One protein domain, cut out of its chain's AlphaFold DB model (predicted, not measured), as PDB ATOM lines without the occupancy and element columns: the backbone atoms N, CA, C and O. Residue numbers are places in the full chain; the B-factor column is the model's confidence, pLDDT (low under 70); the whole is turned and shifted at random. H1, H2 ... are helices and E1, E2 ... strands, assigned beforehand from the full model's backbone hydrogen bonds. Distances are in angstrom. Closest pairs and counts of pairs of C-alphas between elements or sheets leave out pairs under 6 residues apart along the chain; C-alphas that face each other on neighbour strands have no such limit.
ATOM      1  N   HIS A  64     -41.241 -34.877  47.254       97.25
ATOM      2  CA  HIS A  64     -40.525 -36.060  46.803       97.25
ATOM      3  C   HIS A  64     -41.098 -36.468  45.448       97.25
ATOM      4  O   HIS A  64     -42.223 -36.959  45.369       97.25
ATOM      5  N   ILE A  65     -40.340 -36.225  44.380       98.19
ATOM      6  CA  ILE A  65     -40.769 -36.448  42.997       98.19
ATOM      7  C   ILE A  65     -39.953 -37.604  42.423       98.19
ATOM      8  O   ILE A  65     -38.740 -37.489  42.267       98.19
ATOM      9  N   SER A  66     -40.617 -38.714  42.104       98.44
ATOM     10  CA  SER A  66     -39.989 -39.878  41.469       98.44
ATOM     11  C   SER A  66     -40.359 -39.927  39.987       98.44
ATOM     12  O   SER A  66     -41.540 -39.988  39.646       98.44
ATOM     13  N   LEU A  67     -39.358 -39.890  39.107       98.56
ATOM     14  CA  LEU A  67     -39.533 -39.957  37.652       98.56
ATOM     15  C   LEU A  67     -39.008 -41.297  37.131       98.56
ATOM     16  O   LEU A  67     -37.849 -41.638  37.362       98.56
ATOM     17  N   PHE A  68     -39.852 -42.039  36.421       98.62
ATOM     18  CA  PHE A  68     -39.560 -43.384  35.931       98.62
ATOM     19  C   PHE A  68     -39.542 -43.392  34.406       98.62
ATOM     20  O   PHE A  68     -40.593 -43.461  33.779       98.62
ATOM     21  N   PHE A  69     -38.349 -43.303  33.821       98.44
ATOM     22  CA  PHE A  69     -38.139 -43.401  32.377       98.44
ATOM     23  C   PHE A  69     -37.883 -44.852  31.996       98.44
ATOM     24  O   PHE A  69     -36.876 -45.421  32.422       98.44
ATOM     25  N   ASP A  70     -38.792 -45.454  31.234       98.00
ATOM     26  CA  ASP A  70     -38.634 -46.847  30.823       98.00
ATOM     27  C   ASP A  70     -37.759 -47.001  29.569       98.00
ATOM     28  O   ASP A  70     -37.483 -46.045  28.838       98.00
ATOM     29  N   GLY A  71     -37.280 -48.220  29.338       94.75
ATOM     30  CA  GLY A  71     -36.404 -48.555  28.224       94.75
ATOM     31  C   GLY A  71     -37.137 -48.619  26.885       94.75
ATOM     32  O   GLY A  71     -38.359 -48.717  26.827       94.75
ATOM     33  N   THR A  72     -36.379 -48.649  25.794       94.25
ATOM     34  CA  THR A  72     -36.885 -48.814  24.424       94.25
ATOM     35  C   THR A  72     -37.903 -49.945  24.295       94.25
ATOM     36  O   THR A  72     -37.652 -51.055  24.760       94.25
ATOM     37  N   ASN A  73     -39.017 -49.665  23.617       94.19
ATOM     38  CA  ASN A  73     -40.120 -50.596  23.384       94.19
ATOM     39  C   ASN A  73     -40.817 -51.130  24.656       94.19
ATOM     40  O   ASN A  73     -41.464 -52.169  24.592       94.19
ATOM     41  N   ASN A  74     -40.704 -50.435  25.796       96.38
ATOM     42  CA  ASN A  74     -41.417 -50.797  27.024       96.38
ATOM     43  C   ASN A  74     -42.500 -49.773  27.366       96.38
ATOM     44  O   ASN A  74     -42.296 -48.555  27.298       96.38
ATOM     45  N   ASN A  75     -43.663 -50.271  27.755       97.38
ATOM     46  CA  ASN A  75     -44.831 -49.480  28.092       97.38
ATOM     47  C   ASN A  75     -45.593 -50.167  29.225       97.38
ATOM     48  O   ASN A  75     -46.294 -51.143  28.989       97.38
ATOM     49  N   GLU A  76     -45.491 -49.631  30.443       97.25
ATOM     50  CA  GLU A  76     -46.094 -50.202  31.649       97.25
ATOM     51  C   GLU A  76     -47.564 -50.594  31.465       97.25
ATOM     52  O   GLU A  76     -47.931 -51.702  31.854       97.25
ATOM     53  N   HIS A  77     -48.382 -49.757  30.820       95.31
ATOM     54  CA  HIS A  77     -49.800 -50.048  30.641       95.31
ATOM     55  C   HIS A  77     -50.015 -51.271  29.742       95.31
ATOM     56  O   HIS A  77     -50.844 -52.132  30.041       95.31
ATOM     57  N   TYR A  78     -49.268 -51.364  28.640       95.62
ATOM     58  CA  TYR A  78     -49.328 -52.518  27.747       95.62
ATOM     59  C   TYR A  78     -48.718 -53.765  28.406       95.62
ATOM     60  O   TYR A  78     -49.384 -54.791  28.521       95.62
ATOM     61  N   ASP A  79     -47.489 -53.654  28.904       97.06
ATOM     62  CA  ASP A  79     -46.682 -54.766  29.409       97.06
ATOM     63  C   ASP A  79     -47.248 -55.380  30.696       97.06
ATOM     64  O   ASP A  79     -47.027 -56.560  30.967       97.06
ATOM     65  N   THR A  80     -47.975 -54.597  31.499       97.12
ATOM     66  CA  THR A  80     -48.580 -55.064  32.758       97.12
ATOM     67  C   THR A  80     -50.004 -55.572  32.565       97.12
ATOM     68  O   THR A  80     -50.385 -56.555  33.200       97.12
ATOM     69  N   HIS A  81     -50.811 -54.896  31.739       95.44
ATOM     70  CA  HIS A  81     -52.263 -55.115  31.710       95.44
ATOM     71  C   HIS A  81     -52.796 -55.725  30.412       95.44
ATOM     72  O   HIS A  81     -53.949 -56.149  30.396       95.44
ATOM     73  N   LYS A  82     -52.010 -55.744  29.327       95.88
ATOM     74  CA  LYS A  82     -52.454 -56.229  28.007       95.88
ATOM     75  C   LYS A  82     -51.623 -57.387  27.469       95.88
ATOM     76  O   LYS A  82     -52.170 -58.237  26.778       95.88
ATOM     77  N   ALA A  83     -50.321 -57.397  27.734       95.62
ATOM     78  CA  ALA A  83     -49.439 -58.454  27.270       95.62
ATOM     79  C   ALA A  83     -49.757 -59.796  27.946       95.62
ATOM     80  O   ALA A  83     -49.997 -59.858  29.153       95.62
ATOM     81  N   GLU A  84     -49.700 -60.879  27.167       95.88
ATOM     82  CA  GLU A  84     -49.848 -62.246  27.659       95.88
ATOM     83  C   GLU A  84     -48.612 -63.082  27.278       95.88
ATOM     84  O   GLU A  84     -48.396 -63.347  26.092       95.88
ATOM     85  N   PRO A  85     -47.786 -63.510  28.256       95.56
ATOM     86  CA  PRO A  85     -47.881 -63.213  29.692       95.56
ATOM     87  C   PRO A  85     -47.479 -61.760  30.037       95.56
ATOM     88  O   PRO A  85     -46.665 -61.180  29.317       95.56
ATOM     89  N   PRO A  86     -47.950 -61.192  31.169       97.12
ATOM     90  CA  PRO A  86     -47.493 -59.885  31.637       97.12
ATOM     91  C   PRO A  86     -45.981 -59.852  31.883       97.12
ATOM     92  O   PRO A  86     -45.421 -60.739  32.535       97.12
ATOM     93  N   HIS A  87     -45.321 -58.799  31.408       96.62
ATOM     94  CA  HIS A  87     -43.866 -58.653  31.462       96.62
ATOM     95  C   HIS A  87     -43.410 -57.216  31.795       96.62
ATOM     96  O   HIS A  87     -42.596 -56.643  31.068       96.62
ATOM     97  N   PRO A  88     -43.862 -56.619  32.919       97.38
ATOM     98  CA  PRO A  88     -43.431 -55.280  33.307       97.38
ATOM     99  C   PRO A  88     -41.927 -55.228  33.582       97.38
ATOM    100  O   PRO A  88     -41.366 -56.112  34.255       97.38
ATOM    101  N   THR A  89     -41.295 -54.148  33.127       98.31
ATOM    102  CA  THR A  89     -39.878 -53.851  33.359       98.31
ATOM    103  C   THR A  89     -39.579 -53.590  34.833       98.31
ATOM    104  O   THR A  89     -40.468 -53.377  35.660       98.31
ATOM    105  N   ASN A  90     -38.294 -53.545  35.191       98.31
ATOM    106  CA  ASN A  90     -37.897 -53.113  36.532       98.31
ATOM    107  C   ASN A  90     -38.300 -51.657  36.816       98.31
ATOM    108  O   ASN A  90     -38.600 -51.336  37.963       98.31
ATOM    109  N   ILE A  91     -38.344 -50.793  35.798       98.56
ATOM    110  CA  ILE A  91     -38.774 -49.399  35.949       98.56
ATOM    111  C   ILE A  91     -40.267 -49.336  36.271       98.56
ATOM    112  O   ILE A  91     -40.640 -48.686  37.247       98.56
ATOM    113  N   ALA A  92     -41.100 -50.078  35.538       98.38
ATOM    114  CA  ALA A  92     -42.525 -50.212  35.830       98.38
ATOM    115  C   ALA A  92     -42.768 -50.775  37.244       98.38
ATOM    116  O   ALA A  92     -43.541 -50.213  38.017       98.38
ATOM    117  N   ARG A  93     -42.028 -51.818  37.647       98.38
ATOM    118  CA  ARG A  93     -42.127 -52.397  39.001       98.38
ATOM    119  C   ARG A  93     -41.758 -51.398  40.101       98.38
ATOM    120  O   ARG A  93     -42.418 -51.356  41.138       98.38
ATOM    121  N   LEU A  94     -40.717 -50.587  39.897       98.50
ATOM    122  CA  LEU A  94     -40.340 -49.528  40.840       98.50
ATOM    123  C   LEU A  94     -41.383 -48.403  40.875       98.50
ATOM    124  O   LEU A  94     -41.700 -47.908  41.958       98.50
ATOM    125  N   TYR A  95     -41.955 -48.038  39.725       98.50
ATOM    126  CA  TYR A  95     -43.070 -47.098  39.648       98.50
ATOM    127  C   TYR A  95     -44.270 -47.602  40.461       98.50
ATOM    128  O   TYR A  95     -44.779 -46.864  41.306       98.50
ATOM    129  N   HIS A  96     -44.661 -48.872  40.306       97.88
ATOM    130  CA  HIS A  96     -45.752 -49.495  41.070       97.88
ATOM    131  C   HIS A  96     -45.513 -49.487  42.577       97.88
ATOM    132  O   HIS A  96     -46.435 -49.189  43.332       97.88
ATOM    133  N   ALA A  97     -44.281 -49.768  43.007       97.31
ATOM    134  CA  ALA A  97     -43.896 -49.790  44.416       97.31
ATOM    135  C   ALA A  97     -43.721 -48.391  45.044       97.31
ATOM    136  O   ALA A  97     -43.515 -48.282  46.254       97.31
ATOM    137  N   SER A  98     -43.766 -47.324  44.243       97.69
ATOM    138  CA  SER A  98     -43.535 -45.957  44.712       97.69
ATOM    139  C   SER A  98     -44.773 -45.328  45.345       97.69
ATOM    140  O   SER A  98     -45.904 -45.569  44.933       97.69
ATOM    141  N   ILE A  99     -44.541 -44.466  46.336       96.44
ATOM    142  CA  ILE A  99     -45.598 -43.759  47.064       96.44
ATOM    143  C   ILE A  99     -46.228 -42.695  46.159       96.44
ATOM    144  O   ILE A  99     -45.534 -41.844  45.606       96.44
ATOM    145  N   GLU A 100     -47.557 -42.697  46.087       96.44
ATOM    146  CA  GLU A 100     -48.353 -41.660  45.433       96.44
ATOM    147  C   GLU A 100     -49.308 -41.027  46.446       96.44
ATOM    148  O   GLU A 100     -50.390 -41.534  46.729       96.44
ATOM    149  N   GLN A 101     -48.867 -39.924  47.045       95.88
ATOM    150  CA  GLN A 101     -49.630 -39.162  48.030       95.88
ATOM    151  C   GLN A 101     -49.343 -37.674  47.827       95.88
ATOM    152  O   GLN A 101     -48.657 -37.038  48.631       95.88
ATOM    153  N   ALA A 102     -49.872 -37.107  46.740       94.56
ATOM    154  CA  ALA A 102     -49.611 -35.721  46.342       94.56
ATOM    155  C   ALA A 102     -49.949 -34.709  47.457       94.56
ATOM    156  O   ALA A 102     -49.208 -33.757  47.710       94.56
ATOM    157  N   ALA A 103     -51.023 -34.955  48.219       91.62
ATOM    158  CA  ALA A 103     -51.390 -34.142  49.382       91.62
ATOM    159  C   ALA A 103     -50.328 -34.154  50.502       91.62
ATOM    160  O   ALA A 103     -50.197 -33.169  51.226       91.62
ATOM    161  N   SER A 104     -49.528 -35.216  50.599       92.19
ATOM    162  CA  SER A 104     -48.403 -35.358  51.532       92.19
ATOM    163  C   SER A 104     -47.057 -34.952  50.914       92.19
ATOM    164  O   SER A 104     -46.050 -34.968  51.610       92.19
ATOM    165  N   GLY A 105     -47.032 -34.537  49.640       94.31
ATOM    166  CA  GLY A 105     -45.817 -34.125  48.930       94.31
ATOM    167  C   GLY A 105     -45.106 -35.245  48.167       94.31
ATOM    168  O   GLY A 105     -43.986 -35.025  47.723       94.31
ATOM    169  N   TYR A 106     -45.720 -36.420  47.996       97.38
ATOM    170  CA  TYR A 106     -45.129 -37.546  47.261       97.38
ATOM    171  C   TYR A 106     -45.776 -37.705  45.890       97.38
ATOM    172  O   TYR A 106     -46.981 -37.947  45.795       97.38
ATOM    173  N   PHE A 107     -44.959 -37.610  44.847       98.31
ATOM    174  CA  PHE A 107     -45.368 -37.717  43.454       98.31
ATOM    175  C   PHE A 107     -44.562 -38.812  42.768       98.31
ATOM    176  O   PHE A 107     -43.352 -38.944  42.978       98.31
ATOM    177  N   ARG A 108     -45.225 -39.559  41.892       98.44
ATOM    178  CA  ARG A 108     -44.579 -40.501  40.984       98.44
ATOM    179  C   ARG A 108     -45.106 -40.273  39.579       98.44
ATOM    180  O   ARG A 108     -46.301 -40.072  39.392       98.44
ATOM    181  N   TYR A 109     -44.220 -40.343  38.599       98.44
ATOM    182  CA  TYR A 109     -44.591 -40.217  37.198       98.44
ATOM    183  C   TYR A 109     -43.877 -41.280  36.382       98.44
ATOM    184  O   TYR A 109     -42.663 -41.444  36.501       98.44
ATOM    185  N   TYR A 110     -44.641 -41.976  35.551       98.56
ATOM    186  CA  TYR A 110     -44.124 -42.931  34.586       98.56
ATOM    187  C   TYR A 110     -44.006 -42.268  33.212       98.56
ATOM    188  O   TYR A 110     -44.887 -41.516  32.792       98.56
ATOM    189  N   ILE A 111     -42.894 -42.526  32.532       98.50
ATOM    190  CA  ILE A 111     -42.581 -42.030  31.199       98.50
ATOM    191  C   ILE A 111     -42.315 -43.263  30.321       98.50
ATOM    192  O   ILE A 111     -41.289 -43.924  30.516       98.50
ATOM    193  N   PRO A 112     -43.216 -43.588  29.371       97.81
ATOM    194  CA  PRO A 112     -43.063 -44.740  28.490       97.81
ATOM    195  C   PRO A 112     -41.766 -44.714  27.688       97.81
ATOM    196  O   PRO A 112     -41.270 -43.651  27.303       97.81
ATOM    197  N   GLY A 113     -41.267 -45.900  27.358       96.56
ATOM    198  CA  GLY A 113     -40.112 -46.086  26.500       96.56
ATOM    199  C   GLY A 113     -40.311 -45.536  25.093       96.56
ATOM    200  O   GLY A 113     -41.435 -45.451  24.582       96.56
ATOM    201  N   VAL A 114     -39.207 -45.162  24.445       94.19
ATOM    202  CA  VAL A 114     -39.207 -44.765  23.028       94.19
ATOM    203  C   VAL A 114     -39.706 -45.902  22.137       94.19
ATOM    204  O   VAL A 114     -39.454 -47.076  22.418       94.19
ATOM    205  N   GLY A 115     -40.424 -45.551  21.066       92.50
ATOM    206  CA  GLY A 115     -41.021 -46.522  20.149       92.50
ATOM    207  C   GLY A 115     -42.346 -47.124  20.620       92.50
ATOM    208  O   GLY A 115     -42.866 -47.995  19.929       92.50
ATOM    209  N   THR A 116     -42.898 -46.659  21.747       95.38
ATOM    210  CA  THR A 116     -44.220 -47.060  22.259       95.38
ATOM    211  C   THR A 116     -45.191 -45.876  22.300       95.38
ATOM    212  O   THR A 116     -44.733 -44.731  22.398       95.38
ATOM    213  N   PRO A 117     -46.517 -46.126  22.281       95.38
ATOM    214  CA  PRO A 117     -47.519 -45.076  22.391       95.38
ATOM    215  C   PRO A 117     -47.323 -44.198  23.630       95.38
ATOM    216  O   PRO A 117     -47.210 -44.684  24.757       95.38
ATOM    217  N   PHE A 118     -47.341 -42.890  23.405       96.56
ATOM    218  CA  PHE A 118     -47.364 -41.863  24.430       96.56
ATOM    219  C   PHE A 118     -48.240 -40.673  23.968       96.56
ATOM    220  O   PHE A 118     -47.730 -39.669  23.447       96.56
ATOM    221  N   PRO A 119     -49.577 -40.781  24.105       95.69
ATOM    222  CA  PRO A 119     -50.524 -39.819  23.535       95.69
ATOM    223  C   PRO A 119     -50.348 -38.388  24.042       95.69
ATOM    224  O   PRO A 119     -50.562 -37.431  23.300       95.69
ATOM    225  N   GLU A 120     -49.909 -38.218  25.287       94.75
ATOM    226  CA  GLU A 120     -49.710 -36.913  25.905       94.75
ATOM    227  C   GLU A 120     -48.670 -36.068  25.172       94.75
ATOM    228  O   GLU A 120     -48.798 -34.844  25.137       94.75
ATOM    229  N   ILE A 121     -47.694 -36.716  24.535       93.31
ATOM    230  CA  ILE A 121     -46.693 -36.074  23.685       93.31
ATOM    231  C   ILE A 121     -46.995 -36.264  22.185       93.31
ATOM    232  O   ILE A 121     -46.182 -35.907  21.338       93.31
ATOM    233  N   GLY A 122     -48.141 -36.846  21.818       90.62
ATOM    234  CA  GLY A 122     -48.593 -37.007  20.430       90.62
ATOM    235  C   GLY A 122     -48.061 -38.231  19.670       90.62
ATOM    236  O   GLY A 122     -48.108 -38.229  18.446       90.62
ATOM    237  N   GLU A 123     -47.550 -39.263  20.350       91.44
ATOM    238  CA  GLU A 123     -47.174 -40.548  19.725       91.44
ATOM    239  C   GLU A 123     -48.285 -41.536  20.010       91.44
ATOM    240  O   GLU A 123     -48.511 -41.913  21.153       91.44
ATOM    241  N   LEU A 124     -49.043 -41.880  18.976       91.44
ATOM    242  CA  LEU A 124     -50.264 -42.667  19.135       91.44
ATOM    243  C   LEU A 124     -50.013 -44.168  18.971       91.44
ATOM    244  O   LEU A 124     -50.740 -44.965  19.553       91.44
ATOM    245  N   ASP A 125     -48.952 -44.533  18.249       88.12
ATOM    246  CA  ASP A 125     -48.657 -45.901  17.837       88.12
ATOM    247  C   ASP A 125     -47.209 -46.295  18.137       88.12
ATOM    248  O   ASP A 125     -46.343 -45.459  18.411       88.12
ATOM    249  N   PHE A 126     -46.943 -47.598  18.050       86.06
ATOM    250  CA  PHE A 126     -45.588 -48.131  18.073       86.06
ATOM    251  C   PHE A 126     -44.796 -47.663  16.847       86.06
ATOM    252  O   PHE A 126     -45.330 -47.558  15.742       86.06
ATOM    253  N   SER A 127     -43.501 -47.408  17.029       81.25
ATOM    254  CA  SER A 127     -42.662 -46.814  15.986       81.25
ATOM    255  C   SER A 127     -41.317 -47.513  15.859       81.25
ATOM    256  O   SER A 127     -40.481 -47.447  16.760       81.25
ATOM    257  N   THR A 128     -41.055 -48.100  14.688       75.56
ATOM    258  CA  THR A 128     -39.744 -48.679  14.345       75.56
ATOM    259  C   THR A 128     -38.633 -47.631  14.383       75.56
ATOM    260  O   THR A 128     -37.540 -47.906  14.872       75.56
ATOM    261  N   MET A 129     -38.919 -46.401  13.942       68.81
ATOM    262  CA  MET A 129     -37.972 -45.283  14.022       68.81
ATOM    263  C   MET A 129     -37.746 -44.830  15.472       68.81
ATOM    264  O   MET A 129     -36.619 -44.513  15.846       68.81
ATOM    265  N   GLY A 130     -38.797 -44.839  16.301       65.94
ATOM    266  CA  GLY A 130     -38.694 -44.600  17.744       65.94
ATOM    267  C   GLY A 130     -37.810 -45.633  18.439       65.94
ATOM    268  O   GLY A 130     -36.951 -45.265  19.236       65.94
ATOM    269  N   MET A 131     -37.949 -46.909  18.075       71.75
ATOM    270  CA  MET A 131     -37.121 -47.987  18.615       71.75
ATOM    271  C   MET A 131     -35.656 -47.906  18.166       71.75
ATOM    272  O   MET A 131     -34.759 -48.068  18.989       71.75
ATOM    273  N   ALA A 132     -35.402 -47.658  16.877       73.88
ATOM    274  CA  ALA A 132     -34.058 -47.729  16.301       73.88
ATOM    275  C   ALA A 132     -33.209 -46.467  16.537       73.88
ATOM    276  O   ALA A 132     -31.997 -46.571  16.712       73.88
ATOM    277  N   PHE A 133     -33.830 -45.284  16.552       80.25
ATOM    278  CA  PHE A 133     -33.119 -43.998  16.605       80.25
ATOM    279  C   PHE A 133     -33.431 -43.176  17.856       80.25
ATOM    280  O   PHE A 133     -33.040 -42.013  17.930       80.25
ATOM    281  N   ALA A 134     -34.158 -43.750  18.821       78.69
ATOM    282  CA  ALA A 134     -34.678 -43.027  19.981       78.69
ATOM    283  C   ALA A 134     -35.446 -41.753  19.581       78.69
ATOM    284  O   ALA A 134     -35.413 -40.743  20.291       78.69
ATOM    285  N   ASN A 135     -36.135 -41.796  18.428       81.38
ATOM    286  CA  ASN A 135     -36.959 -40.683  17.978       81.38
ATOM    287  C   ASN A 135     -37.953 -40.330  19.093       81.38
ATOM    288  O   ASN A 135     -38.588 -41.221  19.664       81.38
ATOM    289  N   ARG A 136     -38.060 -39.036  19.407       88.88
ATOM    290  CA  ARG A 136     -38.889 -38.497  20.504       88.88
ATOM    291  C   ARG A 136     -38.399 -38.844  21.918       88.88
ATOM    292  O   ARG A 136     -39.165 -38.814  22.886       88.88
ATOM    293  N   GLY A 137     -37.112 -39.165  22.054       92.12
ATOM    294  CA  GLY A 137     -36.422 -39.232  23.343       92.12
ATOM    295  C   GLY A 137     -36.329 -37.863  24.028       92.12
ATOM    296  O   GLY A 137     -36.571 -37.769  25.228       92.12
ATOM    297  N   GLU A 138     -36.071 -36.795  23.262       94.75
ATOM    298  CA  GLU A 138     -36.093 -35.412  23.766       94.75
ATOM    299  C   GLU A 138     -37.462 -35.059  24.364       94.75
ATOM    300  O   GLU A 138     -37.532 -34.595  25.502       94.75
ATOM    301  N   ASP A 139     -38.552 -35.367  23.657       95.31
ATOM    302  CA  ASP A 139     -39.915 -35.121  24.142       95.31
ATOM    303  C   ASP A 139     -40.177 -35.795  25.494       95.31
ATOM    304  O   ASP A 139     -40.796 -35.208  26.377       95.31
ATOM    305  N   ARG A 140     -39.673 -37.018  25.699       97.12
ATOM    306  CA  ARG A 140     -39.803 -37.742  26.974       97.12
ATOM    307  C   ARG A 140     -39.030 -37.055  28.098       97.12
ATOM    308  O   ARG A 140     -39.563 -36.925  29.199       97.12
ATOM    309  N   ILE A 141     -37.817 -36.571  27.824       97.44
ATOM    310  CA  ILE A 141     -37.020 -35.793  28.789       97.44
ATOM    311  C   ILE A 141     -37.750 -34.493  29.146       97.44
ATOM    312  O   ILE A 141     -37.965 -34.207  30.326       97.44
ATOM    313  N   ASN A 142     -38.203 -33.745  28.137       97.81
ATOM    314  CA  ASN A 142     -38.954 -32.506  28.315       97.81
ATOM    315  C   ASN A 142     -40.259 -32.746  29.085       97.81
ATOM    316  O   ASN A 142     -40.610 -31.979  29.982       97.81
ATOM    317  N   TRP A 143     -40.945 -33.856  28.820       98.38
ATOM    318  CA  TRP A 143     -42.116 -34.266  29.584       98.38
ATOM    319  C   TRP A 143     -41.799 -34.520  31.058       98.38
ATOM    320  O   TRP A 143     -42.539 -34.056  31.928       98.38
ATOM    321  N   GLY A 144     -40.681 -35.188  31.355       98.25
ATOM    322  CA  GLY A 144     -40.189 -35.371  32.721       98.25
ATOM    323  C   GLY A 144     -39.958 -34.044  33.450       98.25
ATOM    324  O   GLY A 144     -40.382 -33.890  34.595       98.25
ATOM    325  N   LEU A 145     -39.391 -33.040  32.774       98.31
ATOM    326  CA  LEU A 145     -39.258 -31.685  33.327       98.31
ATOM    327  C   LEU A 145     -40.628 -31.043  33.597       98.31
ATOM    328  O   LEU A 145     -40.847 -30.448  34.652       98.31
ATOM    329  N   LEU A 146     -41.589 -31.225  32.688       98.31
ATOM    330  CA  LEU A 146     -42.961 -30.756  32.891       98.31
ATOM    331  C   LEU A 146     -43.663 -31.472  34.054       98.31
ATOM    332  O   LEU A 146     -44.551 -30.881  34.660       98.31
ATOM    333  N   ARG A 147     -43.283 -32.710  34.407       98.38
ATOM    334  CA  ARG A 147     -43.786 -33.394  35.618       98.38
ATOM    335  C   ARG A 147     -43.271 -32.773  36.911       98.38
ATOM    336  O   ARG A 147     -43.998 -32.724  37.897       98.38
ATOM    337  N   ILE A 148     -42.054 -32.236  36.904       98.19
ATOM    338  CA  ILE A 148     -41.544 -31.453  38.037       98.19
ATOM    339  C   ILE A 148     -42.372 -30.170  38.190       98.19
ATOM    340  O   ILE A 148     -42.798 -29.834  39.296       98.19
ATOM    341  N   ALA A 149     -42.650 -29.480  37.079       97.44
ATOM    342  CA  ALA A 149     -43.509 -28.297  37.082       97.44
ATOM    343  C   ALA A 149     -44.946 -28.616  37.533       97.44
ATOM    344  O   ALA A 149     -45.529 -27.837  38.281       97.44
ATOM    345  N   ASP A 150     -45.496 -29.766  37.132       97.88
ATOM    346  CA  ASP A 150     -46.802 -30.263  37.581       97.88
ATOM    347  C   ASP A 150     -46.860 -30.464  39.103       97.88
ATOM    348  O   ASP A 150     -47.759 -29.935  39.758       97.88
ATOM    349  N   ALA A 151     -45.865 -31.138  39.688       97.88
ATOM    350  CA  ALA A 151     -45.786 -31.341  41.136       97.88
ATOM    351  C   ALA A 151     -45.681 -30.013  41.910       97.88
ATOM    352  O   ALA A 151     -46.308 -29.844  42.961       97.88
ATOM    353  N   LEU A 152     -44.916 -29.049  41.384       96.19
ATOM    354  CA  LEU A 152     -44.803 -27.706  41.957       96.19
ATOM    355  C   LEU A 152     -46.116 -26.925  41.848       96.19
ATOM    356  O   LEU A 152     -46.549 -26.333  42.837       96.19
ATOM    357  N   ALA A 153     -46.767 -26.951  40.682       96.06
ATOM    358  CA  ALA A 153     -48.068 -26.323  40.474       96.06
ATOM    359  C   ALA A 153     -49.099 -26.892  41.453       96.06
ATOM    360  O   ALA A 153     -49.722 -26.132  42.185       96.06
ATOM    361  N   PHE A 154     -49.174 -28.219  41.591       96.44
ATOM    362  CA  PHE A 154     -50.059 -28.859  42.562       96.44
ATOM    363  C   PHE A 154     -49.782 -28.388  43.997       96.44
ATOM    364  O   PHE A 154     -50.709 -28.134  44.771       96.44
ATOM    365  N   ALA A 155     -48.508 -28.268  44.376       93.69
ATOM    366  CA  ALA A 155     -48.123 -27.860  45.721       93.69
ATOM    367  C   ALA A 155     -48.454 -26.389  46.039       93.69
ATOM    368  O   ALA A 155     -48.655 -26.078  47.215       93.69
ATOM    369  N   LEU A 156     -48.507 -25.516  45.027       92.88
ATOM    370  CA  LEU A 156     -48.645 -24.062  45.178       92.88
ATOM    371  C   LEU A 156     -50.035 -23.525  44.799       92.88
ATOM    372  O   LEU A 156     -50.499 -22.568  45.413       92.88
ATOM    373  N   ASP A 157     -50.718 -24.134  43.830       91.25
ATOM    374  CA  ASP A 157     -51.982 -23.658  43.258       91.25
ATOM    375  C   ASP A 157     -53.161 -24.547  43.672       91.25
ATOM    376  O   ASP A 157     -53.741 -25.280  42.875       91.25
ATOM    377  N   ASN A 158     -53.517 -24.521  44.960       88.00
ATOM    378  CA  ASN A 158     -54.727 -25.174  45.478       88.00
ATOM    379  C   ASN A 158     -54.909 -26.639  45.033       88.00
ATOM    380  O   ASN A 158     -56.035 -27.073  44.780       88.00
ATOM    381  N   LYS A 159     -53.817 -27.418  44.965       90.06
ATOM    382  CA  LYS A 159     -53.841 -28.829  44.539       90.06
ATOM    383  C   LYS A 159     -54.262 -29.020  43.074       90.06
ATOM    384  O   LYS A 159     -54.814 -30.061  42.721       90.06
ATOM    385  N   LYS A 160     -54.007 -28.029  42.217       92.81
ATOM    386  CA  LYS A 160     -54.201 -28.112  40.767       92.81
ATOM    387  C   LYS A 160     -52.858 -28.336  40.082       92.81
ATOM    388  O   LYS A 160     -51.947 -27.526  40.208       92.81
ATOM    389  N   GLY A 161     -52.743 -29.457  39.378       93.00
ATOM    390  CA  GLY A 161     -51.588 -29.745  38.532       93.00
ATOM    391  C   GLY A 161     -51.576 -28.913  37.248       93.00
ATOM    392  O   GLY A 161     -52.477 -28.119  36.964       93.00
ATOM    393  N   LEU A 162     -50.552 -29.136  36.438       94.94
ATOM    394  CA  LEU A 162     -50.395 -28.548  35.121       94.94
ATOM    395  C   LEU A 162     -51.399 -29.179  34.148       94.94
ATOM    396  O   LEU A 162     -51.327 -30.366  33.834       94.94
ATOM    397  N   ALA A 163     -52.327 -28.378  33.620       95.94
ATOM    398  CA  ALA A 163     -53.298 -28.884  32.656       95.94
ATOM    399  C   ALA A 163     -52.604 -29.406  31.382       95.94
ATOM    400  O   ALA A 163     -51.697 -28.767  30.837       95.94
ATOM    401  N   LEU A 164     -53.078 -30.551  30.878       96.38
ATOM    402  CA  LEU A 164     -52.492 -31.250  29.729       96.38
ATOM    403  C   LEU A 164     -52.281 -30.348  28.494       96.38
ATOM    404  O   LEU A 164     -51.171 -30.365  27.960       96.38
ATOM    405  N   PRO A 165     -53.238 -29.496  28.066       97.25
ATOM    406  CA  PRO A 165     -53.033 -28.626  26.905       97.25
ATOM    407  C   PRO A 165     -51.883 -27.626  27.073       97.25
ATOM    408  O   PRO A 165     -51.182 -27.308  26.107       97.25
ATOM    409  N   VAL A 166     -51.644 -27.137  28.298       97.19
ATOM    410  CA  VAL A 166     -50.511 -26.234  28.548       97.19
ATOM    411  C   VAL A 166     -49.209 -27.025  28.633       97.19
ATOM    412  O   VAL A 166     -48.219 -26.568  28.071       97.19
ATOM    413  N   ALA A 167     -49.205 -28.230  29.216       97.06
ATOM    414  CA  ALA A 167     -48.040 -29.114  29.161       97.06
ATOM    415  C   ALA A 167     -47.639 -29.422  27.706       97.06
ATOM    416  O   ALA A 167     -46.474 -29.287  27.352       97.06
ATOM    417  N   GLN A 168     -48.602 -29.734  26.839       96.81
ATOM    418  CA  GLN A 168     -48.380 -29.968  25.407       96.81
ATOM    419  C   GLN A 168     -47.861 -28.727  24.675       96.81
ATOM    420  O   GLN A 168     -46.941 -28.820  23.865       96.81
ATOM    421  N   THR A 169     -48.417 -27.552  24.975       97.06
ATOM    422  CA  THR A 169     -47.919 -26.280  24.427       97.06
ATOM    423  C   THR A 169     -46.473 -26.020  24.850       97.06
ATOM    424  O   THR A 169     -45.650 -25.632  24.024       97.06
ATOM    425  N   LYS A 170     -46.141 -26.253  26.126       97.31
ATOM    426  CA  LYS A 170     -44.777 -26.077  26.642       97.31
ATOM    427  C   LYS A 170     -43.808 -27.099  26.064       97.31
ATOM    428  O   LYS A 170     -42.711 -26.709  25.701       97.31
ATOM    429  N   LEU A 171     -44.232 -28.351  25.910       96.50
ATOM    430  CA  LEU A 171     -43.435 -29.398  25.280       96.50
ATOM    431  C   LEU A 171     -42.983 -28.979  23.875       96.50
ATOM    432  O   LEU A 171     -41.793 -28.997  23.591       96.50
ATOM    433  N   LYS A 172     -43.919 -28.506  23.040       94.44
ATOM    434  CA  LYS A 172     -43.613 -28.000  21.691       94.44
ATOM    435  C   LYS A 172     -42.640 -26.822  21.707       94.44
ATOM    436  O   LYS A 172     -41.809 -26.712  20.821       94.44
ATOM    437  N   ALA A 173     -42.735 -25.947  22.708       96.06
ATOM    438  CA  ALA A 173     -41.823 -24.815  22.860       96.06
ATOM    439  C   ALA A 173     -40.419 -25.211  23.362       96.06
ATOM    440  O   ALA A 173     -39.501 -24.403  23.269       96.06
ATOM    441  N   MET A 174     -40.263 -26.411  23.931       94.69
ATOM    442  CA  MET A 174     -38.983 -26.954  24.402       94.69
ATOM    443  C   MET A 174     -38.294 -27.840  23.356       94.69
ATOM    444  O   MET A 174     -37.123 -28.161  23.536       94.69
ATOM    445  N   ALA A 175     -39.011 -28.262  22.312       89.44
ATOM    446  CA  ALA A 175     -38.472 -29.100  21.248       89.44
ATOM    447  C   ALA A 175     -37.416 -28.339  20.436       89.44
ATOM    448  O   ALA A 175     -37.565 -27.143  20.167       89.44
TER     449      ALA A 175
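Overview. This is residues 64 to 175 of the 177 residues of the protein "Putative alpha/beta hydrolase family protein DUF2235" of Pseudomonas sp. GV088 (UniProt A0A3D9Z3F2). A short ribbon of two parallel strands, E1 and E2, forms the middle of the domain, between the short helix H2 over one face and the long helix H4 over the other. H5 packs steeply on the first half of H4, H1 lies near the start of H2, and H3 with the long link of residues 112 to 127 lies beyond the end of the ribbon where both strands end. The printed part has 112 residues with five named helices and two named strands, in the order E1, H1, H2, E2, H3, H4, H5, and its class is mostly helix. It is compact, with a radius of gyration of the C-alphas of 14.4 A, yet flat in outline, spanning 40 by 33 by 17 A.

Along the chain. The sheet is made of E1, residues 64 to 69, 16.4 A long from first to last C-alpha, and E2, residues 106 to 111, 16.9 A long. E1 begins at C-alpha 64, at (-40.525, -36.060, 46.803). H4, residues 137 to 156, is the longest helix at 29.3 A and begins at C-alpha 137, at (-36.422, -39.232, 23.343). H2 is residues 90 to 97, 10.4 A long, and H5 is residues 164 to 174, 15.1 A long, ending at C-alpha 174, at (-38.983, -26.954, 24.402). H1, residues 76 to 81, and H3, residues 128 to 133, have six residues each.

Arrangement. E1 and E2 are parallel, with 12 degrees between their directions; N 66 and O 107 are 2.9 A apart and N 111 and O 68 are 2.8 A apart, both within hydrogen-bond range. E1, H1, H2 and E2 make a strand-helix-strand unit, two parallel neighbour strands with helices between them along the chain, and its crossover is right-handed. The closest C-alphas of E1 and H2 are those of Phe 68 and Ile 91, 6.1 A apart. The closest of E2 and H4 are those of Ile 111 and Arg 140, 6.6 A apart. H2 and H4 are apart. H4 touches H5 with residues 139 to 146 alone, closest at the C-alphas of Asn 142 and Leu 171, 6.2 A apart; they run opposite ways at a steep tilt of 51 degrees. H1 and H2 are close but not clearly touching, with the C-alphas of Glu 76 and Ala 92 5.5 A apart, and only just about perpendicular at 72 degrees. H3 and H4 are only just apart, closest at 8.1 A between C-alphas. In H1, H2, H3, H4 and H5 every O i to N i+4 pair is within hydrogen-bond range.

Size, cuts and confidence. The C-alphas farthest apart, those of Ala 132 and Asn 158, are 42.3 A apart. The printed part has no cut. The link from E2 to H3 is long, at 16 residues, while that from H3 to H4 is tight. The mean pLDDT of the printed part is 94.1, and residues 129 to 130 in H3 are under 70.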